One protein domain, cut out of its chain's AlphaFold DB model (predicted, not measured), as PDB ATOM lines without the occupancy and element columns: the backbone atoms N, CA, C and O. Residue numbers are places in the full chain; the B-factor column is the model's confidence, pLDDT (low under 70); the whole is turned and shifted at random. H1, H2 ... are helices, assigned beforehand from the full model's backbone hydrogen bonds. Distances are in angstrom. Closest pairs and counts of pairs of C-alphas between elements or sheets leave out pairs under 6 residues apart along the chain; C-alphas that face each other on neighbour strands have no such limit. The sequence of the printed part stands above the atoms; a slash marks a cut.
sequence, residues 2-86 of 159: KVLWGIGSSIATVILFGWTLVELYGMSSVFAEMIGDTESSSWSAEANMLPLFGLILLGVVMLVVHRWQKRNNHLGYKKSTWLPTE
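Overview. This is residues 2 to 86 of the 159 residues of an uncharacterized protein of Bacillus sp. OK048 (UniProt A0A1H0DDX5). A long, slender helical hairpin: H1 runs out, a wide unnamed loop turns at its far end, and the shorter H2 comes back beside the first part of H1. Residues 35 to 42 stick out at one end and residues 71 to 78 at the other. The printed part has 85 residues with two named helices, H1 then H2, and no named strand, and its class is all helix. It is extended, a rod of 64 by 22 by 18 A, with a radius of gyration of the C-alphas of 19.3 A.

Along the chain. H1, residues 2 to 36, measures 50.2 A from C-alpha 2 at (172.384, 217.861, 254.385) to C-alpha 36. H2, residues 50 to 72, measures 32.6 A and ends with C-alpha 72 at (171.744, 228.814, 244.535).

Arrangement. H1 and H2 form a helical hairpin, at a shallow tilt of 30 degrees, opposite ways. They touch through residues 13 to 20 of H1 and 51 to 58 of H2 alone; the closest C-alphas, of Thr 20 and Pro 51, are 5.2 A apart. In both helices every O i to N i+4 pair is within hydrogen-bond range.

Size, cuts and confidence. The C-alphas farthest apart, of Glu 39 and His 74, are 63.9 A apart. The printed part has no cut. The link from H1 to H2, 13 residues, is long. The model's pLDDT is under 70 at residues 2, 37 to 45, 70 and 72 to 86.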
ATOM      1  N   LYS A   2     172.423 218.587 255.676       67.81
ATOM      2  CA  LYS A   2     172.384 217.861 254.385       67.81
ATOM      3  C   LYS A   2     172.452 216.329 254.510       67.81
ATOM      4  O   LYS A   2     171.622 215.641 253.938       67.81
ATOM      5  N   VAL A   3     173.364 215.809 255.335       71.12
ATOM      6  CA  VAL A   3     173.539 214.354 255.526       71.12
ATOM      7  C   VAL A   3     172.326 213.695 256.195       71.12
ATOM      8  O   VAL A   3     171.906 212.622 255.786       71.12
ATOM      9  N   LEU A   4     171.705 214.354 257.182       76.75
ATOM     10  CA  LEU A   4     170.479 213.847 257.819       76.75
ATOM     11  C   LEU A   4     169.303 213.809 256.838       76.75
ATOM     12  O   LEU A   4     168.568 212.826 256.812       76.75
ATOM     13  N   TRP A   5     169.152 214.859 256.024       76.94
ATOM     14  CA  TRP A   5     168.141 214.904 254.966       76.94
ATOM     15  C   TRP A   5     168.318 213.752 253.976       76.94
ATOM     16  O   TRP A   5     167.360 213.063 253.643       76.94
ATOM     17  N   GLY A   6     169.555 213.516 253.563       80.06
ATOM     18  CA  GLY A   6     169.907 212.475 252.619       80.06
ATOM     19  C   GLY A   6     169.773 211.036 253.119       80.06
ATOM     20  O   GLY A   6     169.281 210.160 252.411       80.06
ATOM     21  N   ILE A   7     170.139 210.784 254.378       85.38
ATOM     22  CA  ILE A   7     169.869 209.492 255.028       85.38
ATOM     23  C   ILE A   7     168.354 209.282 255.133       85.38
ATOM     24  O   ILE A   7     167.858 208.209 254.795       85.38
ATOM     25  N   GLY A   8     167.611 210.310 255.553       87.62
ATOM     26  CA  GLY A   8     166.153 210.253 255.659       87.62
ATOM     27  C   GLY A   8     165.471 209.967 254.319       87.62
ATOM     28  O   GLY A   8     164.605 209.097 254.247       87.62
ATOM     29  N   SER A   9     165.889 210.639 253.245       86.12
ATOM     30  CA  SER A   9     165.347 210.416 251.900       86.12
ATOM     31  C   SER A   9     165.732 209.048 251.334       86.12
ATOM     32  O   SER A   9     164.902 208.410 250.687       86.12
ATOM     33  N   SER A  10     166.933 208.545 251.631       89.31
ATOM     34  CA  SER A  10     167.354 207.186 251.263       89.31
ATOM     35  C   SER A  10     166.496 206.125 251.953       89.31
ATOM     36  O   SER A  10     165.987 205.222 251.292       89.31
ATOM     37  N   ILE A  11     166.251 206.264 253.262       91.12
ATOM     38  CA  ILE A  11     165.368 205.361 254.020       91.12
ATOM     39  C   ILE A  11     163.939 205.416 253.468       91.12
ATOM     40  O   ILE A  11     163.349 204.373 253.197       91.12
ATOM     41  N   ALA A  12     163.397 206.618 253.245       91.94
ATOM     42  CA  ALA A  12     162.061 206.789 252.673       91.94
ATOM     43  C   ALA A  12     161.944 206.149 251.280       91.94
ATOM     44  O   ALA A  12     160.946 205.497 250.983       91.94
ATOM     45  N   THR A  13     162.986 206.278 250.452       91.81
ATOM     46  CA  THR A  13     163.045 205.651 249.125       91.81
ATOM     47  C   THR A  13     163.009 204.132 249.237       91.81
ATOM     48  O   THR A  13     162.221 203.502 248.541       91.81
ATOM     49  N   VAL A  14     163.804 203.536 250.131       94.12
ATOM     50  CA  VAL A  14     163.822 202.077 250.332       94.12
ATOM     51  C   VAL A  14     162.471 201.562 250.829       94.12
ATOM     52  O   VAL A  14     162.002 200.537 250.341       94.12
ATOM     53  N   ILE A  15     161.815 202.277 251.748       94.44
ATOM     54  CA  ILE A  15     160.488 201.902 252.263       94.44
ATOM     55  C   ILE A  15     159.436 201.948 251.148       94.44
ATOM     56  O   ILE A  15     158.717 200.972 250.942       94.44
ATOM     57  N   LEU A  16     159.361 203.054 250.399       94.56
ATOM     58  CA  LEU A  16     158.396 203.205 249.304       94.56
ATOM     59  C   LEU A  16     158.663 202.218 248.167       94.56
ATOM     60  O   LEU A  16     157.725 201.672 247.588       94.56
ATOM     61  N   PHE A  17     159.935 201.960 247.866       95.06
ATOM     62  CA  PHE A  17     160.332 200.975 246.869       95.06
ATOM     63  C   PHE A  17     159.927 199.569 247.300       95.06
ATOM     64  O   PHE A  17     159.319 198.842 246.520       95.06
ATOM     65  N   GLY A  18     160.182 199.214 248.560       95.06
ATOM     66  CA  GLY A  18     159.772 197.937 249.119       95.06
ATOM     67  C   GLY A  18     158.267 197.726 249.078       95.06
ATOM     68  O   GLY A  18     157.810 196.686 248.617       95.06
ATOM     69  N   TRP A  19     157.494 198.736 249.473       95.06
ATOM     70  CA  TRP A  19     156.036 198.676 249.382       95.06
ATOM     71  C   TRP A  19     155.572 198.527 247.927       95.06
ATOM     72  O   TRP A  19     154.759 197.660 247.627       95.06
ATOM     73  N   THR A  20     156.160 199.281 246.995       94.81
ATOM     74  CA  THR A  20     155.853 199.146 245.561       94.81
ATOM     75  C   THR A  20     156.117 197.725 245.053       94.81
ATOM     76  O   THR A  20     155.313 197.183 244.303       94.81
ATOM     77  N   LEU A  21     157.220 197.097 245.474       94.44
ATOM     78  CA  LEU A  21     157.534 195.717 245.103       94.44
ATOM     79  C   LEU A  21     156.554 194.699 245.697       94.44
ATOM     80  O   LEU A  21     156.267 193.704 245.038       94.44
ATOM     81  N   VAL A  22     156.033 194.931 246.905       94.12
ATOM     82  CA  VAL A  22     155.004 194.069 247.514       94.12
ATOM     83  C   VAL A  22     153.698 194.131 246.717       94.12
ATOM     84  O   VAL A  22     153.129 193.090 246.403       94.12
ATOM     85  N   GLU A  23     153.258 195.327 246.322       93.19
ATOM     86  CA  GLU A  23     152.063 195.487 245.476       93.19
ATOM     87  C   GLU A  23     152.271 194.861 244.090       93.19
ATOM     88  O   GLU A  23     151.408 194.148 243.578       93.19
ATOM     89  N   LEU A  24     153.455 195.056 243.495       91.56
ATOM     90  CA  LEU A  24     153.805 194.451 242.208       91.56
ATOM     91  C   LEU A  24     153.857 192.921 242.291       91.56
ATOM     92  O   LEU A  24     153.442 192.245 241.350       91.56
ATOM     93  N   TYR A  25     154.335 192.373 243.411       91.56
ATOM     94  CA  TYR A  25     154.290 190.938 243.676       91.56
ATOM     95  C   TYR A  25     152.840 190.436 243.682       91.56
ATOM     96  O   TYR A  25     152.542 189.485 242.964       91.56
ATOM     97  N   GLY A  26     151.936 191.113 244.398       89.12
ATOM     98  CA  GLY A  26     150.511 190.765 244.424       89.12
ATOM     99  C   GLY A  26     149.854 190.823 243.042       89.12
ATOM    100  O   GLY A  26     149.110 189.923 242.663       89.12
ATOM    101  N   MET A  27     150.192 191.823 242.223       87.62
ATOM    102  CA  MET A  27     149.750 191.851 240.825       87.62
ATOM    103  C   MET A  27     150.289 190.651 240.040       87.62
ATOM    104  O   MET A  27     149.554 190.015 239.289       87.62
ATOM    105  N   SER A  28     151.574 190.331 240.207       87.75
ATOM    106  CA  SER A  28     152.218 189.234 239.484       87.75
ATOM    107  C   SER A  28     151.665 187.858 239.856       87.75
ATOM    108  O   SER A  28     151.577 187.005 238.977       87.75
ATOM    109  N   SER A  29     151.246 187.643 241.109       86.44
ATOM    110  CA  SER A  29     150.626 186.383 241.531       86.44
ATOM    111  C   SER A  29     149.248 186.202 240.901       86.44
ATOM    112  O   SER A  29     148.971 185.134 240.369       86.44
ATOM    113  N   VAL A  30     148.442 187.267 240.834       85.75
ATOM    114  CA  VAL A  30     147.154 187.251 240.122       85.75
ATOM    115  C   VAL A  30     147.355 186.959 238.630       85.75
ATOM    116  O   VAL A  30     146.641 186.143 238.057       85.75
ATOM    117  N   PHE A  31     148.364 187.561 237.989       84.19
ATOM    118  CA  PHE A  31     148.705 187.228 236.599       84.19
ATOM    119  C   PHE A  31     149.179 185.778 236.425       84.19
ATOM    120  O   PHE A  31     148.895 185.168 235.396       84.19
ATOM    121  N   ALA A  32     149.904 185.220 237.395       85.38
ATOM    122  CA  ALA A  32     150.332 183.826 237.351       85.38
ATOM    123  C   ALA A  32     149.132 182.869 237.439       85.38
ATOM    124  O   ALA A  32     149.064 181.910 236.671       85.38
ATOM    125  N   GLU A  33     148.159 183.174 238.299       83.31
ATOM    126  CA  GLU A  33     146.888 182.446 238.397       83.31
ATOM    127  C   GLU A  33     146.079 182.541 237.091       83.31
ATOM    128  O   GLU A  33     145.590 181.526 236.608       83.31
ATOM    129  N   MET A  34     146.035 183.713 236.438       77.88
ATOM    130  CA  MET A  34     145.367 183.892 235.131       77.88
ATOM    131  C   MET A  34     145.926 182.998 234.019       77.88
ATOM    132  O   MET A  34     145.209 182.651 233.084       77.88
ATOM    133  N   ILE A  35     147.223 182.692 234.064       81.25
ATOM    134  CA  ILE A  35     147.871 181.816 233.080       81.25
ATOM    135  C   ILE A  35     147.675 180.341 233.464       81.25
ATOM    136  O   ILE A  35     147.650 179.484 232.581       81.25
ATOM    137  N   GLY A  36     147.562 180.050 234.764       75.25
ATOM    138  CA  GLY A  36     147.442 178.700 235.311       75.25
ATOM    139  C   GLY A  36     146.035 178.101 235.242       75.25
ATOM    140  O   GLY A  36     145.923 176.910 234.958       75.25
ATOM    141  N   ASP A  37     144.987 178.906 235.445       69.31
ATOM    142  CA  ASP A  37     143.596 178.440 235.525       69.31
ATOM    143  C   ASP A  37     142.736 178.938 234.347       69.31
ATOM    144  O   ASP A  37     142.526 180.134 234.146       69.31
ATOM    145  N   THR A  38     142.183 178.000 233.570       60.25
ATOM    146  CA  THR A  38     141.426 178.280 232.334       60.25
ATOM    147  C   THR A  38     139.930 178.581 232.550       60.25
ATOM    148  O   THR A  38     139.252 178.923 231.582       60.25
ATOM    149  N   GLU A  39     139.375 178.443 233.766       60.50
ATOM    150  CA  GLU A  39     137.907 178.355 233.955       60.50
ATOM    151  C   GLU A  39     137.208 179.417 234.831       60.50
ATOM    152  O   GLU A  39     135.979 179.478 234.798       60.50
ATOM    153  N   SER A  40     137.881 180.315 235.559       55.22
ATOM    154  CA  SER A  40     137.161 181.279 236.420       55.22
ATOM    155  C   SER A  40     137.024 182.679 235.811       55.22
ATOM    156  O   SER A  40     137.923 183.521 235.866       55.22
ATOM    157  N   SER A  41     135.840 182.950 235.264       57.75
ATOM    158  CA  SER A  41     135.414 184.227 234.694       57.75
ATOM    159  C   SER A  41     134.916 185.221 235.757       57.75
ATOM    160  O   SER A  41     133.711 185.415 235.898       57.75
ATOM    161  N   SER A  42     135.825 185.865 236.492       58.28
ATOM    162  CA  SER A  42     135.636 187.211 237.076       58.28
ATOM    163  C   SER A  42     136.911 187.630 237.811       58.28
ATOM    164  O   SER A  42     136.977 187.598 239.037       58.28
ATOM    165  N   TRP A  43     137.954 187.982 237.064       63.59
ATOM    166  CA  TRP A  43     139.172 188.521 237.659       63.59
ATOM    167  C   TRP A  43     139.012 190.025 237.905       63.59
ATOM    168  O   TRP A  43     138.699 190.797 237.000       63.59
ATOM    169  N   SER A  44     139.244 190.445 239.143       66.62
ATOM    170  CA  SER A  44     139.397 191.846 239.525       66.62
ATOM    171  C   SER A  44     140.761 191.997 240.187       66.62
ATOM    172  O   SER A  44     140.960 191.566 241.319       66.62
ATOM    173  N   ALA A  45     141.717 192.571 239.459       67.81
ATOM    174  CA  ALA A  45     143.013 192.921 240.019       67.81
ATOM    175  C   ALA A  45     142.903 194.307 240.663       67.81
ATOM    176  O   ALA A  45     142.898 195.327 239.972       67.81
ATOM    177  N   GLU A  46     142.788 194.339 241.986       77.25
ATOM    178  CA  GLU A  46     142.890 195.573 242.757       77.25
ATOM    179  C   GLU A  46     144.345 195.752 243.186       77.25
ATOM    180  O   GLU A  46     144.879 194.962 243.959       77.25
ATOM    181  N   ALA A  47     145.002 196.775 242.644       80.88
ATOM    182  CA  ALA A  47     146.376 197.113 242.993       80.88
ATOM    183  C   ALA A  47     146.411 198.484 243.658       80.88
ATOM    184  O   ALA A  47     145.902 199.471 243.113       80.88
ATOM    185  N   ASN A  48     147.051 198.570 244.821       88.81
ATOM    186  CA  ASN A  48     147.280 199.854 245.452       88.81
ATOM    187  C   ASN A  48     148.457 200.557 244.759       88.81
ATOM    188  O   ASN A  48     149.624 200.247 244.981       88.81
ATOM    189  N   MET A  49     148.148 201.549 243.925       89.50
ATOM    190  CA  MET A  49     149.157 202.327 243.190       89.50
ATOM    191  C   MET A  49     149.764 203.473 244.017       89.50
ATOM    192  O   MET A  49     150.683 204.154 243.557       89.50
ATOM    193  N   LEU A  50     149.271 203.703 245.240       93.50
ATOM    194  CA  LEU A  50     149.752 204.757 246.132       93.50
ATOM    195  C   LEU A  50     151.271 204.715 246.382       93.50
ATOM    196  O   LEU A  50     151.899 205.766 246.224       93.50
ATOM    197  N   PRO A  51     151.902 203.573 246.736       92.88
ATOM    198  CA  PRO A  51     153.347 203.536 246.967       92.88
ATOM    199  C   PRO A  51     154.159 203.900 245.720       92.88
ATOM    200  O   PRO A  51     155.152 204.622 245.838       92.88
ATOM    201  N   LEU A  52     153.702 203.505 244.526       92.69
ATOM    202  CA  LEU A  52     154.355 203.863 243.268       92.69
ATOM    203  C   LEU A  52     154.291 205.375 243.019       92.69
ATOM    204  O   LEU A  52     155.311 206.004 242.730       92.69
ATOM    205  N   PHE A  53     153.108 205.981 243.164       94.44
ATOM    206  CA  PHE A  53     152.959 207.430 243.023       94.44
ATOM    207  C   PHE A  53     153.765 208.190 244.078       94.44
ATOM    208  O   PHE A  53     154.395 209.194 243.751       94.44
ATOM    209  N   GLY A  54     153.804 207.691 245.316       94.06
ATOM    210  CA  GLY A  54     154.635 208.239 246.385       94.06
ATOM    211  C   GLY A  54     156.125 208.205 246.041       94.06
ATOM    212  O   GLY A  54     156.821 209.201 246.240       94.06
ATOM    213  N   LEU A  55     156.613 207.103 245.465       92.69
ATOM    214  CA  LEU A  55     158.002 206.962 245.022       92.69
ATOM    215  C   LEU A  55     158.341 207.940 243.891       92.69
ATOM    216  O   LEU A  55     159.369 208.617 243.952       92.69
ATOM    217  N   ILE A  56     157.466 208.065 242.889       94.44
ATOM    218  CA  ILE A  56     157.635 209.027 241.790       94.44
ATOM    219  C   ILE A  56     157.645 210.457 242.338       94.44
ATOM    220  O   ILE A  56     158.524 211.243 241.985       94.44
ATOM    221  N   LEU A  57     156.712 210.790 243.234       94.25
ATOM    222  CA  LEU A  57     156.631 212.106 243.862       94.25
ATOM    223  C   LEU A  57     157.906 212.424 244.650       94.25
ATOM    224  O   LEU A  57     158.467 213.505 244.479       94.25
ATOM    225  N   LEU A  58     158.403 211.482 245.459       90.50
ATOM    226  CA  LEU A  58     159.657 211.640 246.195       90.50
ATOM    227  C   LEU A  58     160.834 211.872 245.238       90.50
ATOM    228  O   LEU A  58     161.638 212.776 245.465       90.50
ATOM    229  N   GLY A  59     160.907 211.118 244.138       87.75
ATOM    230  CA  GLY A  59     161.916 211.304 243.093       87.75
ATOM    231  C   GLY A  59     161.861 212.696 242.454       87.75
ATOM    232  O   GLY A  59     162.892 213.352 242.296       87.75
ATOM    233  N   VAL A  60     160.657 213.195 242.152       90.50
ATOM    234  CA  VAL A  60     160.447 214.555 241.628       90.50
ATOM    235  C   VAL A  60     160.880 215.606 242.650       90.50
ATOM    236  O   VAL A  60     161.597 216.540 242.287       90.50
ATOM    237  N   VAL A  61     160.513 215.453 243.926       88.50
ATOM    238  CA  VAL A  61     160.931 216.360 245.007       88.50
ATOM    239  C   VAL A  61     162.455 216.397 245.119       88.50
ATOM    240  O   VAL A  61     163.034 217.483 245.130       88.50
ATOM    241  N   MET A  62     163.118 215.239 245.128       83.06
ATOM    242  CA  MET A  62     164.582 215.143 245.179       83.06
ATOM    243  C   MET A  62     165.233 215.849 243.984       83.06
ATOM    244  O   MET A  62     166.174 216.624 244.160       83.06
ATOM    245  N   LEU A  63     164.690 215.666 242.777       84.25
ATOM    246  CA  LEU A  63     165.173 216.329 241.566       84.25
ATOM    247  C   LEU A  63     165.004 217.855 241.633       84.25
ATOM    248  O   LEU A  63     165.918 218.593 241.256       84.25
ATOM    249  N   VAL A  64     163.861 218.345 242.122       85.50
ATOM    250  CA  VAL A  64     163.595 219.783 242.286       85.50
ATOM    251  C   VAL A  64     164.525 220.394 243.330       85.50
ATOM    252  O   VAL A  64     165.156 221.414 243.049       85.50
ATOM    253  N   VAL A  65     164.664 219.762 244.501       80.06
ATOM    254  CA  VAL A  65     165.570 220.211 245.571       80.06
ATOM    255  C   VAL A  65     167.005 220.272 245.058       80.06
ATOM    256  O   VAL A  65     167.672 221.291 245.237       80.06
ATOM    257  N   HIS A  66     167.461 219.236 244.354       74.94
ATOM    258  CA  HIS A  66     168.799 219.207 243.774       74.94
ATOM    259  C   HIS A  66     169.005 220.333 242.747       74.94
ATOM    260  O   HIS A  66     169.997 221.062 242.802       74.94
ATOM    261  N   ARG A  67     168.041 220.559 241.841       78.75
ATOM    262  CA  ARG A  67     168.104 221.671 240.873       78.75
ATOM    263  C   ARG A  67     168.128 223.040 241.549       78.75
ATOM    264  O   ARG A  67     168.861 223.922 241.100       78.75
ATOM    265  N   TRP A  68     167.350 223.225 242.610       78.19
ATOM    266  CA  TRP A  68     167.319 224.474 243.367       78.19
ATOM    267  C   TRP A  68     168.644 224.732 244.091       78.19
ATOM    268  O   TRP A  68     169.208 225.821 243.975       78.19
ATOM    269  N   GLN A  69     169.204 223.713 244.746       72.50
ATOM    270  CA  GLN A  69     170.519 223.795 245.387       72.50
ATOM    271  C   GLN A  69     171.628 224.094 244.375       72.50
ATOM    272  O   GLN A  69     172.459 224.965 244.627       72.50
ATOM    273  N   LYS A  70     171.608 223.446 243.204       69.44
ATOM    274  CA  LYS A  70     172.552 223.722 242.112       69.44
ATOM    275  C   LYS A  70     172.496 225.181 241.656       69.44
ATOM    276  O   LYS A  70     173.541 225.781 241.414       69.44
ATOM    277  N   ARG A  71     171.292 225.752 241.549       71.81
ATOM    278  CA  ARG A  71     171.084 227.147 241.135       71.81
ATOM    279  C   ARG A  71     171.595 228.151 242.172       71.81
ATOM    280  O   ARG A  71     172.159 229.163 241.775       71.81
ATOM    281  N   ASN A  72     171.417 227.870 243.463       67.62
ATOM    282  CA  ASN A  72     171.744 228.814 244.535       67.62
ATOM    283  C   ASN A  72     173.180 228.691 245.084       67.62
ATOM    284  O   ASN A  72     173.711 229.680 245.571       67.62
ATOM    285  N   ASN A  73     173.821 227.517 245.011       60.25
ATOM    286  CA  ASN A  73     175.099 227.260 245.701       60.25
ATOM    287  C   ASN A  73     176.355 227.316 244.806       60.25
ATOM    288  O   ASN A  73     177.408 226.859 245.239       60.25
ATOM    289  N   HIS A  74     176.273 227.826 243.566       54.12
ATOM    290  CA  HIS A  74     177.406 227.892 242.619       54.12
ATOM    291  C   HIS A  74     178.232 226.588 242.534       54.12
ATOM    292  O   HIS A  74     179.458 226.611 242.412       54.12
ATOM    293  N   LEU A  75     177.567 225.428 242.614       55.56
ATOM    294  CA  LEU A  75     178.221 224.125 242.511       55.56
ATOM    295  C   LEU A  75     178.883 224.015 241.130       55.56
ATOM    296  O   LEU A  75     178.208 224.002 240.099       55.56
ATOM    297  N   GLY A  76     180.219 223.989 241.111       51.69
ATOM    298  CA  GLY A  76     180.998 223.918 239.879       51.69
ATOM    299  C   GLY A  76     180.602 222.706 239.035       51.69
ATOM    300  O   GLY A  76     180.447 221.606 239.563       51.69
ATOM    301  N   TYR A  77     180.495 222.909 237.715       46.72
ATOM    302  CA  TYR A  77     180.047 221.949 236.687       46.72
ATOM    303  C   TYR A  77     180.639 220.524 236.767       46.72
ATOM    304  O   TYR A  77     180.100 219.612 236.146       46.72
ATOM    305  N   LYS A  78     181.732 220.319 237.511       52.38
ATOM    306  CA  LYS A  78     182.422 219.031 237.676       52.38
ATOM    307  C   LYS A  78     181.863 218.130 238.784       52.38
ATOM    308  O   LYS A  78     182.209 216.953 238.803       52.38
ATOM    309  N   LYS A  79     181.024 218.628 239.700       54.53
ATOM    310  CA  LYS A  79     180.370 217.781 240.711       54.53
ATOM    311  C   LYS A  79     179.038 217.283 240.146       54.53
ATOM    312  O   LYS A  79     178.123 218.062 239.900       54.53
ATOM    313  N   SER A  80     179.020 215.994 239.817       51.62
ATOM    314  CA  SER A  80     177.963 215.301 239.078       51.62
ATOM    315  C   SER A  80     176.573 215.560 239.660       51.62
ATOM    316  O   SER A  80     176.346 215.338 240.843       51.62
ATOM    317  N   THR A  81     175.620 215.924 238.801       53.97
ATOM    318  CA  THR A  81     174.177 216.009 239.107       53.97
ATOM    319  C   THR A  81     173.550 214.692 239.575       53.97
ATOM    320  O   THR A  81     172.371 214.649 239.901       53.97
ATOM    321  N   TRP A  82     174.328 213.611 239.547       55.25
ATOM    322  CA  TRP A  82     173.923 212.265 239.931       55.25
ATOM    323  C   TRP A  82     174.513 211.830 241.274       55.25
ATOM    324  O   TRP A  82     174.239 210.720 241.719       55.25
ATOM    325  N   LEU A  83     175.344 212.666 241.907       62.75
ATOM    326  CA  LEU A  83     175.845 212.379 243.244       62.75
ATOM    327  C   LEU A  83     174.753 212.704 244.271       62.75
ATOM    328  O   LEU A  83     174.210 213.813 244.245       62.75
ATOM    329  N   PRO A  84     174.436 211.765 245.175       65.25
ATOM    330  CA  PRO A  84     173.573 212.043 246.307       65.25
ATOM    331  C   PRO A  84     174.119 213.213 247.120       65.25
ATOM    332  O   PRO A  84     175.333 213.382 247.270       65.25
ATOM    333  N   THR A  85     173.213 214.005 247.685       64.81
ATOM    334  CA  THR A  85     173.559 215.193 248.477       64.81
ATOM    335  C   THR A  85     174.400 214.879 249.717       64.81
ATOM    336  O   THR A  85     175.056 215.765 250.258       64.81
ATOM    337  N   GLU A  86     174.412 213.624 250.164       65.50
ATOM    338  CA  GLU A  86     175.223 213.124 251.281       65.50
ATOM    339  C   GLU A  86     176.708 213.001 250.926       65.50
ATOM    340  O   GLU A  86     177.551 213.065 251.813       65.50
TER     341      GLU A  86